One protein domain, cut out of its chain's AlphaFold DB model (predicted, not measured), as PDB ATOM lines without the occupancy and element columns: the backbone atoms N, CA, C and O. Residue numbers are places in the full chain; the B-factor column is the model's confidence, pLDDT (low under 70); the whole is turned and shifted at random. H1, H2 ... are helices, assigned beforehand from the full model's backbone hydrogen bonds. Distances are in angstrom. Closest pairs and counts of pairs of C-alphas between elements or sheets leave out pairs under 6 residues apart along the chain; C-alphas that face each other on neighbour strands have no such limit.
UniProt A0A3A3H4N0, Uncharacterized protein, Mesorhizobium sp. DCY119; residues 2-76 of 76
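AT A GLANCE: This is residues 2 to 76 of the 76 residues of an uncharacterized protein of Mesorhizobium sp. DCY119 (UniProt A0A3A3H4N0). A long, slim rod is made of two helical hairpins placed nearly end to end, H1 with H2 and H3 with H4. H2 and H3 follow each other along one side of the rod, while H1 and H4 come back along the other and overlap in part near its middle, where the printed part begins and ends. The 75 printed residues include four named helices, in the order H1, H2, H3, H4, and no named strand; the class is all helix. The whole is loose, with a radius of gyration of the C-alphas of 15.0 A and spans of 50 by 16 by 14 A.

IN THESE COORDINATES: H1, residues 2 to 21, begins at C-alpha 2 (-105.949, 8.623, 8.681) and is 28.0 A long. H2, residues 26 to 34, measures 12.2 A. H3, residues 37 to 53, begins at C-alpha 37 (-117.522, 2.771, 14.255) and measures 24.5 A. H4, residues 59 to 75, measures 24.9 A and ends at C-alpha 75 (-116.795, 13.753, 17.331).

HOW THE PARTS SIT: H1 and H2 form a helical hairpin and touch, their closest C-alphas being those of Ala 16 and Ala 29, 4.5 A apart; they run opposite ways at a shallow tilt of 6 degrees. H2 and H3 meet only through their link. H3 and H4 form the second helical hairpin and touch, closest at the C-alphas of Ala 51 and Ser 59, 4.8 A apart, opposite ways at a shallow tilt of 6 degrees. H1, with residues 2 to 9 alone, only just touches residues 69 to 73 of H4, with 3 pairs of C-alphas within 8 A; the closest are those of Asn 9 and Ala 73, 7.1 A apart. H1 and H3 are close but not clearly touching, with C-alphas 5 and 40 at 6.6 A. H1, H3 and H4 are an up and down bundle, each running against the one before it. H2 and H4 are apart. In H1, H2, H3 and H4 every O i to N i+4 pair is within hydrogen-bond range.

THE WHOLE: The C-alphas of Asp 23 and Gly 57, the two farthest apart, are 50.5 A from each other. The printed part has no cut, and its three links are tight. Residues 53 to 58, of which 53 belongs to H3, stand free. The mean pLDDT of the printed part is 89.8, and residue 76, the chain's last, is under 70.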
ATOM      1  N   LEU A   2    -105.560   7.208   8.803       85.00
ATOM      2  CA  LEU A   2    -105.949   8.623   8.681       85.00
ATOM      3  C   LEU A   2    -106.744   8.950   7.404       85.00
ATOM      4  O   LEU A   2    -107.905   9.307   7.500       85.00
ATOM      5  N   VAL A   3    -106.173   8.755   6.211       87.12
ATOM      6  CA  VAL A   3    -106.846   9.134   4.951       87.12
ATOM      7  C   VAL A   3    -108.104   8.298   4.703       87.12
ATOM      8  O   VAL A   3    -109.198   8.838   4.618       87.12
ATOM      9  N   ILE A   4    -107.959   6.970   4.635       88.12
ATOM     10  CA  ILE A   4    -109.069   6.067   4.286       88.12
ATOM     11  C   ILE A   4    -110.192   6.144   5.323       88.12
ATOM     12  O   ILE A   4    -111.352   6.252   4.951       88.12
ATOM     13  N   GLY A   5    -109.860   6.116   6.616       87.44
ATOM     14  CA  GLY A   5    -110.858   6.219   7.678       87.44
ATOM     15  C   GLY A   5    -111.596   7.554   7.636       87.44
ATOM     16  O   GLY A   5    -112.810   7.574   7.778       87.44
ATOM     17  N   THR A   6    -110.894   8.658   7.356       88.56
ATOM     18  CA  THR A   6    -111.531   9.982   7.270       88.56
ATOM     19  C   THR A   6    -112.449  10.072   6.056       88.56
ATOM     20  O   THR A   6    -113.547  10.598   6.177       88.56
ATOM     21  N   ILE A   7    -112.053   9.508   4.908       92.38
ATOM     22  CA  ILE A   7    -112.918   9.433   3.722       92.38
ATOM     23  C   ILE A   7    -114.180   8.624   4.034       92.38
ATOM     24  O   ILE A   7    -115.274   9.072   3.708       92.38
ATOM     25  N   VAL A   8    -114.042   7.464   4.686       91.06
ATOM     26  CA  VAL A   8    -115.194   6.636   5.072       91.06
ATOM     27  C   VAL A   8    -116.119   7.415   6.007       91.06
ATOM     28  O   VAL A   8    -117.297   7.534   5.699       91.06
ATOM     29  N   ASN A   9    -115.595   8.022   7.078       91.19
ATOM     30  CA  ASN A   9    -116.403   8.826   8.000       91.19
ATOM     31  C   ASN A   9    -117.103   9.990   7.287       91.19
ATOM     32  O   ASN A   9    -118.296  10.184   7.478       91.19
ATOM     33  N   ALA A  10    -116.402  10.718   6.412       91.44
ATOM     34  CA  ALA A  10    -116.975  11.843   5.675       91.44
ATOM     35  C   ALA A  10    -118.105  11.406   4.727       91.44
ATOM     36  O   ALA A  10    -119.157  12.043   4.687       91.44
ATOM     37  N   VAL A  11    -117.913  10.309   3.988       94.06
ATOM     38  CA  VAL A  11    -118.948   9.744   3.105       94.06
ATOM     39  C   VAL A  11    -120.157   9.299   3.919       94.06
ATOM     40  O   VAL A  11    -121.295   9.565   3.536       94.06
ATOM     41  N   THR A  12    -119.927   8.647   5.054       92.31
ATOM     42  CA  THR A  12    -121.002   8.147   5.903       92.31
ATOM     43  C   THR A  12    -121.758   9.272   6.613       92.31
ATOM     44  O   THR A  12    -122.986   9.234   6.658       92.31
ATOM     45  N   ALA A  13    -121.068  10.313   7.080       91.19
ATOM     46  CA  ALA A  13    -121.691  11.517   7.623       91.19
ATOM     47  C   ALA A  13    -122.531  12.239   6.557       91.19
ATOM     48  O   ALA A  13    -123.685  12.584   6.809       91.19
ATOM     49  N   ALA A  14    -122.008  12.391   5.335       93.19
ATOM     50  CA  ALA A  14    -122.767  12.955   4.220       93.19
ATOM     51  C   ALA A  14    -124.015  12.116   3.896       93.19
ATOM     52  O   ALA A  14    -125.093  12.670   3.688       93.19
ATOM     53  N   ALA A  15    -123.902  10.785   3.909       93.44
ATOM     54  CA  ALA A  15    -125.038   9.890   3.702       93.44
ATOM     55  C   ALA A  15    -126.086   9.996   4.825       93.44
ATOM     56  O   ALA A  15    -127.281   9.991   4.536       93.44
ATOM     57  N   ALA A  16    -125.662  10.134   6.085       91.44
ATOM     58  CA  ALA A  16    -126.566  10.342   7.216       91.44
ATOM     59  C   ALA A  16    -127.316  11.680   7.109       91.44
ATOM     60  O   ALA A  16    -128.528  11.722   7.312       91.44
ATOM     61  N   LEU A  17    -126.619  12.756   6.721       92.00
ATOM     62  CA  LEU A  17    -127.232  14.065   6.473       92.00
ATOM     63  C   LEU A  17    -128.231  14.021   5.314       92.00
ATOM     64  O   LEU A  17    -129.301  14.614   5.414       92.00
ATOM     65  N   LEU A  18    -127.915  13.301   4.234       94.50
ATOM     66  CA  LEU A  18    -128.846  13.098   3.124       94.50
ATOM     67  C   LEU A  18    -130.084  12.313   3.562       94.50
ATOM     68  O   LEU A  18    -131.191  12.724   3.232       94.50
ATOM     69  N   ALA A  19    -129.915  11.234   4.332       91.56
ATOM     70  CA  ALA A  19    -131.035  10.463   4.867       91.56
ATOM     71  C   ALA A  19    -131.959  11.357   5.710       91.56
ATOM     72  O   ALA A  19    -133.171  11.367   5.491       91.56
ATOM     73  N   PHE A  20    -131.377  12.172   6.592       89.81
ATOM     74  CA  PHE A  20    -132.121  13.140   7.394       89.81
ATOM     75  C   PHE A  20    -132.838  14.191   6.530       89.81
ATOM     76  O   PHE A  20    -134.012  14.466   6.739       89.81
ATOM     77  N   ALA A  21    -132.172  14.730   5.504       92.88
ATOM     78  CA  ALA A  21    -132.759  15.713   4.589       92.88
ATOM     79  C   ALA A  21    -133.908  15.152   3.729       92.88
ATOM     80  O   ALA A  21    -134.715  15.920   3.216       92.88
ATOM     81  N   THR A  22    -133.973  13.830   3.551       93.56
ATOM     82  CA  THR A  22    -135.052  13.147   2.820       93.56
ATOM     83  C   THR A  22    -136.217  12.693   3.707       93.56
ATOM     84  O   THR A  22    -137.016  11.873   3.260       93.56
ATOM     85  N   ASP A  23    -136.302  13.182   4.952       91.00
ATOM     86  CA  ASP A  23    -137.282  12.746   5.962       91.00
ATOM     87  C   ASP A  23    -137.260  11.221   6.200       91.00
ATOM     88  O   ASP A  23    -138.275  10.588   6.513       91.00
ATOM     89  N   ALA A  24    -136.090  10.590   6.033       90.50
ATOM     90  CA  ALA A  24    -135.927   9.191   6.397       90.50
ATOM     91  C   ALA A  24    -136.032   9.028   7.924       90.50
ATOM     92  O   ALA A  24    -135.801   9.979   8.671       90.50
ATOM     93  N   PRO A  25    -136.327   7.819   8.428       90.81
ATOM     94  CA  PRO A  25    -136.429   7.601   9.863       90.81
ATOM     95  C   PRO A  25    -135.124   7.947  10.591       90.81
ATOM     96  O   PRO A  25    -134.055   7.481  10.193       90.81
ATOM     97  N   ASP A  26    -135.209   8.675  11.706       89.94
ATOM     98  CA  ASP A  26    -134.036   9.130  12.471       89.94
ATOM     99  C   ASP A  26    -133.091   7.986  12.867       89.94
ATOM    100  O   ASP A  26    -131.867   8.122  12.837       89.94
ATOM    101  N   TRP A  27    -133.653   6.817  13.190       91.62
ATOM    102  CA  TRP A  27    -132.873   5.628  13.538       91.62
ATOM    103  C   TRP A  27    -132.005   5.132  12.376       91.62
ATOM    104  O   TRP A  27    -130.933   4.574  12.612       91.62
ATOM    105  N   LEU A  28    -132.434   5.349  11.129       90.50
ATOM    106  CA  LEU A  28    -131.668   4.991   9.941       90.50
ATOM    107  C   LEU A  28    -130.505   5.964   9.741       90.50
ATOM    108  O   LEU A  28    -129.381   5.515   9.527       90.50
ATOM    109  N   ALA A  29    -130.746   7.272   9.865       90.25
ATOM    110  CA  ALA A  29    -129.690   8.282   9.782       90.25
ATOM    111  C   ALA A  29    -128.623   8.065  10.873       90.25
ATOM    112  O   ALA A  29    -127.425   8.073  10.583       90.25
ATOM    113  N   LEU A  30    -129.055   7.764  12.103       90.12
ATOM    114  CA  LEU A  30    -128.166   7.420  13.215       90.12
ATOM    115  C   LEU A  30    -127.395   6.117  12.954       90.12
ATOM    116  O   LEU A  30    -126.193   6.043  13.204       90.12
ATOM    117  N   GLY A  31    -128.071   5.094  12.426       92.44
ATOM    118  CA  GLY A  31    -127.448   3.823  12.062       92.44
ATOM    119  C   GLY A  31    -126.379   3.986  10.983       92.44
ATOM    120  O   GLY A  31    -125.309   3.394  11.097       92.44
ATOM    121  N   ILE A  32    -126.637   4.828   9.978       91.94
ATOM    122  CA  ILE A  32    -125.654   5.187   8.952       91.94
ATOM    123  C   ILE A  32    -124.480   5.896   9.619       91.94
ATOM    124  O   ILE A  32    -123.364   5.411   9.493       91.94
ATOM    125  N   PHE A  33    -124.711   6.958  10.397       88.69
ATOM    126  CA  PHE A  33    -123.644   7.707  11.069       88.69
ATOM    127  C   PHE A  33    -122.745   6.822  11.955       88.69
ATOM    128  O   PHE A  33    -121.527   6.974  11.949       88.69
ATOM    129  N   LEU A  34    -123.324   5.851  12.667       90.38
ATOM    130  CA  LEU A  34    -122.592   4.925  13.540       90.38
ATOM    131  C   LEU A  34    -121.999   3.705  12.810       90.38
ATOM    132  O   LEU A  34    -121.197   2.971  13.393       90.38
ATOM    133  N   ALA A  35    -122.337   3.479  11.540       91.75
ATOM    134  CA  ALA A  35    -121.827   2.359  10.748       91.75
ATOM    135  C   ALA A  35    -120.286   2.272  10.625       91.75
ATOM    136  O   ALA A  35    -119.776   1.150  10.583       91.75
ATOM    137  N   PRO A  36    -119.499   3.371  10.588       90.50
ATOM    138  CA  PRO A  36    -118.040   3.299  10.484       90.50
ATOM    139  C   PRO A  36    -117.362   2.893  11.794       90.50
ATOM    140  O   PRO A  36    -116.175   2.567  11.802       90.50
ATOM    141  N   LEU A  37    -118.083   2.924  12.915       90.69
ATOM    142  CA  LEU A  37    -117.522   2.771  14.255       90.69
ATOM    143  C   LEU A  37    -116.774   1.429  14.437       90.69
ATOM    144  O   LEU A  37    -115.621   1.456  14.880       90.69
ATOM    145  N   PRO A  38    -117.314   0.267  14.001       91.94
ATOM    146  CA  PRO A  38    -116.583  -1.002  14.029       91.94
ATOM    147  C   PRO A  38    -115.315  -0.985  13.163       91.94
ATOM    148  O   PRO A  38    -114.283  -1.542  13.546       91.94
ATOM    149  N   TYR A  39    -115.364  -0.320  12.006       90.19
ATOM    150  CA  TYR A  39    -114.224  -0.199  11.097       90.19
ATOM    151  C   TYR A  39    -113.111   0.677  11.693       90.19
ATOM    152  O   TYR A  39    -111.939   0.290  11.669       90.19
ATOM    153  N   ASN A  40    -113.462   1.808  12.307       91.38
ATOM    154  CA  ASN A  40    -112.511   2.705  12.967       91.38
ATOM    155  C   ASN A  40    -111.800   2.016  14.147       91.38
ATOM    156  O   ASN A  40    -110.585   2.174  14.312       91.38
ATOM    157  N   LEU A  41    -112.520   1.189  14.915       91.69
ATOM    158  CA  LEU A  41    -111.941   0.368  15.985       91.69
ATOM    159  C   LEU A  41    -110.931  -0.653  15.445       91.69
ATOM    160  O   LEU A  41    -109.832  -0.777  15.991       91.69
ATOM    161  N   LEU A  42    -111.262  -1.345  14.350       92.62
ATOM    162  CA  LEU A  42    -110.350  -2.292  13.701       92.62
ATOM    163  C   LEU A  42    -109.086  -1.606  13.175       92.62
ATOM    164  O   LEU A  42    -107.985  -2.119  13.378       92.62
ATOM    165  N   LEU A  43    -109.219  -0.433  12.551       90.38
ATOM    166  CA  LEU A  43    -108.068   0.347  12.093       90.38
ATOM    167  C   LEU A  43    -107.138   0.713  13.255       90.38
ATOM    168  O   LEU A  43    -105.923   0.533  13.141       90.38
ATOM    169  N   CYS A  44    -107.700   1.173  14.376       92.00
ATOM    170  CA  CYS A  44    -106.928   1.498  15.573       92.00
ATOM    171  C   CYS A  44    -106.205   0.257  16.129       92.00
ATOM    172  O   CYS A  44    -104.988   0.279  16.336       92.00
ATOM    173  N   LEU A  45    -106.922  -0.865  16.262       92.69
ATOM    174  CA  LEU A  45    -106.360  -2.149  16.692       92.69
ATOM    175  C   LEU A  45    -105.222  -2.624  15.782       92.69
ATOM    176  O   LEU A  45    -104.194  -3.086  16.279       92.69
ATOM    177  N   PHE A  46    -105.360  -2.502  14.462       92.75
ATOM    178  CA  PHE A  46    -104.305  -2.894  13.527       92.75
ATOM    179  C   PHE A  46    -103.059  -2.020  13.644       92.75
ATOM    180  O   PHE A  46    -101.954  -2.566  13.595       92.75
ATOM    181  N   VAL A  47    -103.201  -0.711  13.872       91.31
ATOM    182  CA  VAL A  47    -102.045   0.155  14.157       91.31
ATOM    183  C   VAL A  47    -101.338  -0.307  15.428       91.31
ATOM    184  O   VAL A  47    -100.120  -0.484  15.420       91.31
ATOM    185  N   TRP A  48    -102.091  -0.588  16.490       91.50
ATOM    186  CA  TRP A  48    -101.531  -1.054  17.758       91.50
ATOM    187  C   TRP A  48    -100.823  -2.405  17.627       91.50
ATOM    188  O   TRP A  48     -99.699  -2.563  18.113       91.50
ATOM    189  N   ARG A  49    -101.429  -3.368  16.920       92.31
ATOM    190  CA  ARG A  49    -100.802  -4.675  16.667       92.31
ATOM    191  C   ARG A  49     -99.567  -4.562  15.779       92.31
ATOM    192  O   ARG A  49     -98.595  -5.269  16.033       92.31
ATOM    193  N   SER A  50     -99.586  -3.694  14.769       90.56
ATOM    194  CA  SER A  50     -98.431  -3.454  13.897       90.56
ATOM    195  C   SER A  50     -97.265  -2.845  14.679       90.56
ATOM    196  O   SER A  50     -96.162  -3.392  14.673       90.56
ATOM    197  N   ALA A  51     -97.535  -1.794  15.459       90.75
ATOM    198  CA  ALA A  51     -96.541  -1.109  16.282       90.75
ATOM    199  C   ALA A  51     -95.943  -2.002  17.388       90.75
ATOM    200  O   ALA A  51     -94.804  -1.779  17.795       90.75
ATOM    201  N   ALA A  52     -96.698  -2.996  17.873       89.06
ATOM    202  CA  ALA A  52     -96.218  -3.995  18.830       89.06
ATOM    203  C   ALA A  52     -95.366  -5.100  18.178       89.06
ATOM    204  O   ALA A  52     -94.433  -5.593  18.803       89.06
ATOM    205  N   ARG A  53     -95.675  -5.500  16.935       90.31
ATOM    206  CA  ARG A  53     -94.908  -6.523  16.197       90.31
ATOM    207  C   ARG A  53     -93.598  -5.987  15.624       90.31
ATOM    208  O   ARG A  53     -92.621  -6.725  15.569       90.31
ATOM    209  N   HIS A  54     -93.585  -4.725  15.208       88.12
ATOM    210  CA  HIS A  54     -92.420  -4.061  14.629       88.12
ATOM    211  C   HIS A  54     -92.114  -2.784  15.422       88.12
ATOM    212  O   HIS A  54     -92.515  -1.691  15.015       88.12
ATOM    213  N   PRO A  55     -91.457  -2.909  16.590       81.19
ATOM    214  CA  PRO A  55     -91.114  -1.759  17.409       81.19
ATOM    215  C   PRO A  55     -90.113  -0.862  16.671       81.19
ATOM    216  O   PRO A  55     -89.046  -1.296  16.246       81.19
ATOM    217  N   SER A  56     -90.480   0.405  16.526       84.69
ATOM    218  CA  SER A  56     -89.649   1.487  16.004       84.69
ATOM    219  C   SER A  56     -89.697   2.654  16.991       84.69
ATOM    220  O   SER A  56     -90.612   2.720  17.814       84.69
ATOM    221  N   GLY A  57     -88.780   3.622  16.884       86.94
ATOM    222  CA  GLY A  57     -88.829   4.844  17.706       86.94
ATOM    223  C   GLY A  57     -90.137   5.644  17.571       86.94
ATOM    224  O   GLY A  57     -90.436   6.480  18.413       86.94
ATOM    225  N   TRP A  58     -90.946   5.354  16.548       86.44
ATOM    226  CA  TRP A  58     -92.237   5.990  16.278       86.44
ATOM    227  C   TRP A  58     -93.444   5.158  16.730       86.44
ATOM    228  O   TRP A  58     -94.578   5.619  16.610       86.44
ATOM    229  N   SER A  59     -93.239   3.939  17.241       86.06
ATOM    230  CA  SER A  59     -94.332   3.011  17.557       86.06
ATOM    231  C   SER A  59     -95.302   3.563  18.602       86.06
ATOM    232  O   SER A  59     -96.513   3.414  18.441       86.06
ATOM    233  N   ASP A  60     -94.808   4.227  19.645       87.12
ATOM    234  CA  ASP A  60     -95.678   4.779  20.690       87.12
ATOM    235  C   ASP A  60     -96.403   6.045  20.228       87.12
ATOM    236  O   ASP A  60     -97.589   6.216  20.514       87.12
ATOM    237  N   PHE A  61     -95.748   6.865  19.398       89.69
ATOM    238  CA  PHE A  61     -96.392   8.002  18.743       89.69
ATOM    239  C   PHE A  61     -97.516   7.546  17.801       89.69
ATOM    240  O   PHE A  61     -98.606   8.113  17.817       89.69
ATOM    241  N   ALA A  62     -97.299   6.476  17.031       88.00
ATOM    242  CA  ALA A  62     -98.314   5.911  16.144       88.00
ATOM    243  C   ALA A  62     -99.523   5.348  16.916       88.00
ATOM    244  O   ALA A  62    -100.663   5.557  16.499       88.00
ATOM    245  N   LYS A  63     -99.299   4.677  18.056       88.50
ATOM    246  CA  LYS A  63    -100.381   4.193  18.932       88.50
ATOM    247  C   LYS A  63    -101.199   5.348  19.514       88.50
ATOM    248  O   LYS A  63    -102.427   5.305  19.447       88.50
ATOM    249  N   ALA A  64    -100.531   6.377  20.043       91.31
ATOM    250  CA  ALA A  64    -101.187   7.561  20.597       91.31
ATOM    251  C   ALA A  64    -101.963   8.328  19.516       91.31
ATOM    252  O   ALA A  64    -103.134   8.652  19.706       91.31
ATOM    253  N   GLY A  65    -101.351   8.535  18.346       91.75
ATOM    254  CA  GLY A  65    -101.990   9.173  17.196       91.75
ATOM    255  C   GLY A  65    -103.217   8.407  16.697       91.75
ATOM    256  O   GLY A  65    -104.222   9.027  16.360       91.75
ATOM    257  N   ALA A  66    -103.186   7.072  16.707       90.50
ATOM    258  CA  ALA A  66    -104.345   6.252  16.354       90.50
ATOM    259  C   ALA A  66    -105.517   6.437  17.332       90.50
ATOM    260  O   ALA A  66    -106.662   6.539  16.893       90.50
ATOM    261  N   VAL A  67    -105.245   6.534  18.637       91.88
ATOM    262  CA  VAL A  67    -106.285   6.810  19.643       91.88
ATOM    263  C   VAL A  67    -106.844   8.218  19.487       91.88
ATOM    264  O   VAL A  67    -108.060   8.384  19.458       91.88
ATOM    265  N   LEU A  68    -105.978   9.223  19.334       92.75
ATOM    266  CA  LEU A  68    -106.410  10.608  19.127       92.75
ATOM    267  C   LEU A  68    -107.269  10.744  17.867       92.75
ATOM    268  O   LEU A  68    -108.313  11.389  17.901       92.75
ATOM    269  N   TRP A  69    -106.866  10.090  16.776       93.06
ATOM    270  CA  TRP A  69    -107.656  10.064  15.550       93.06
ATOM    271  C   TRP A  69    -109.006   9.369  15.750       93.06
ATOM    272  O   TRP A  69    -110.008   9.865  15.248       93.06
ATOM    273  N   LEU A  70    -109.060   8.258  16.493       89.69
ATOM    274  CA  LEU A  70    -110.315   7.554  16.771       89.69
ATOM    275  C   LEU A  70    -111.285   8.436  17.569       89.69
ATOM    276  O   LEU A  70    -112.467   8.464  17.254       89.69
ATOM    277  N   ILE A  71    -110.784   9.174  18.562       89.50
ATOM    278  CA  ILE A  71    -111.592  10.129  19.329       89.50
ATOM    279  C   ILE A  71    -112.107  11.238  18.408       89.50
ATOM    280  O   ILE A  71    -113.298  11.530  18.416       89.50
ATOM    281  N   ALA A  72    -111.238  11.820  17.576       87.69
ATOM    282  CA  ALA A  72    -111.641  12.850  16.622       87.69
ATOM    283  C   ALA A  72    -112.717  12.342  15.643       87.69
ATOM    284  O   ALA A  72    -113.700  13.032  15.406       87.69
ATOM    285  N   ALA A  73    -112.571  11.114  15.144       86.19
ATOM    286  CA  ALA A  73    -113.520  10.455  14.247       86.19
ATOM    287  C   ALA A  73    -114.873  10.090  14.889       86.19
ATOM    288  O   ALA A  73    -115.781   9.695  14.171       86.19
ATOM    289  N   LEU A  74    -114.997  10.144  16.218       81.75
ATOM    290  CA  LEU A  74    -116.275   9.966  16.920       81.75
ATOM    291  C   LEU A  74    -117.000  11.294  17.158       81.75
ATOM    292  O   LEU A  74    -118.196  11.294  17.435       81.75
ATOM    293  N   ILE A  75    -116.262  12.404  17.121       80.62
ATOM    294  CA  ILE A  75    -116.795  13.753  17.331       80.62
ATOM    295  C   ILE A  75    -117.270  14.358  16.005       80.62
ATOM    296  O   ILE A  75    -118.234  15.121  15.999       80.62
ATOM    297  N   VAL A  76    -116.562  14.049  14.914       67.88
ATOM    298  CA  VAL A  76    -116.823  14.525  13.546       67.88
ATOM    299  C   VAL A  76    -117.701  13.533  12.805       67.88
ATOM    300  O   VAL A  76    -118.699  13.984  12.204       67.88
TER     301      VAL A  76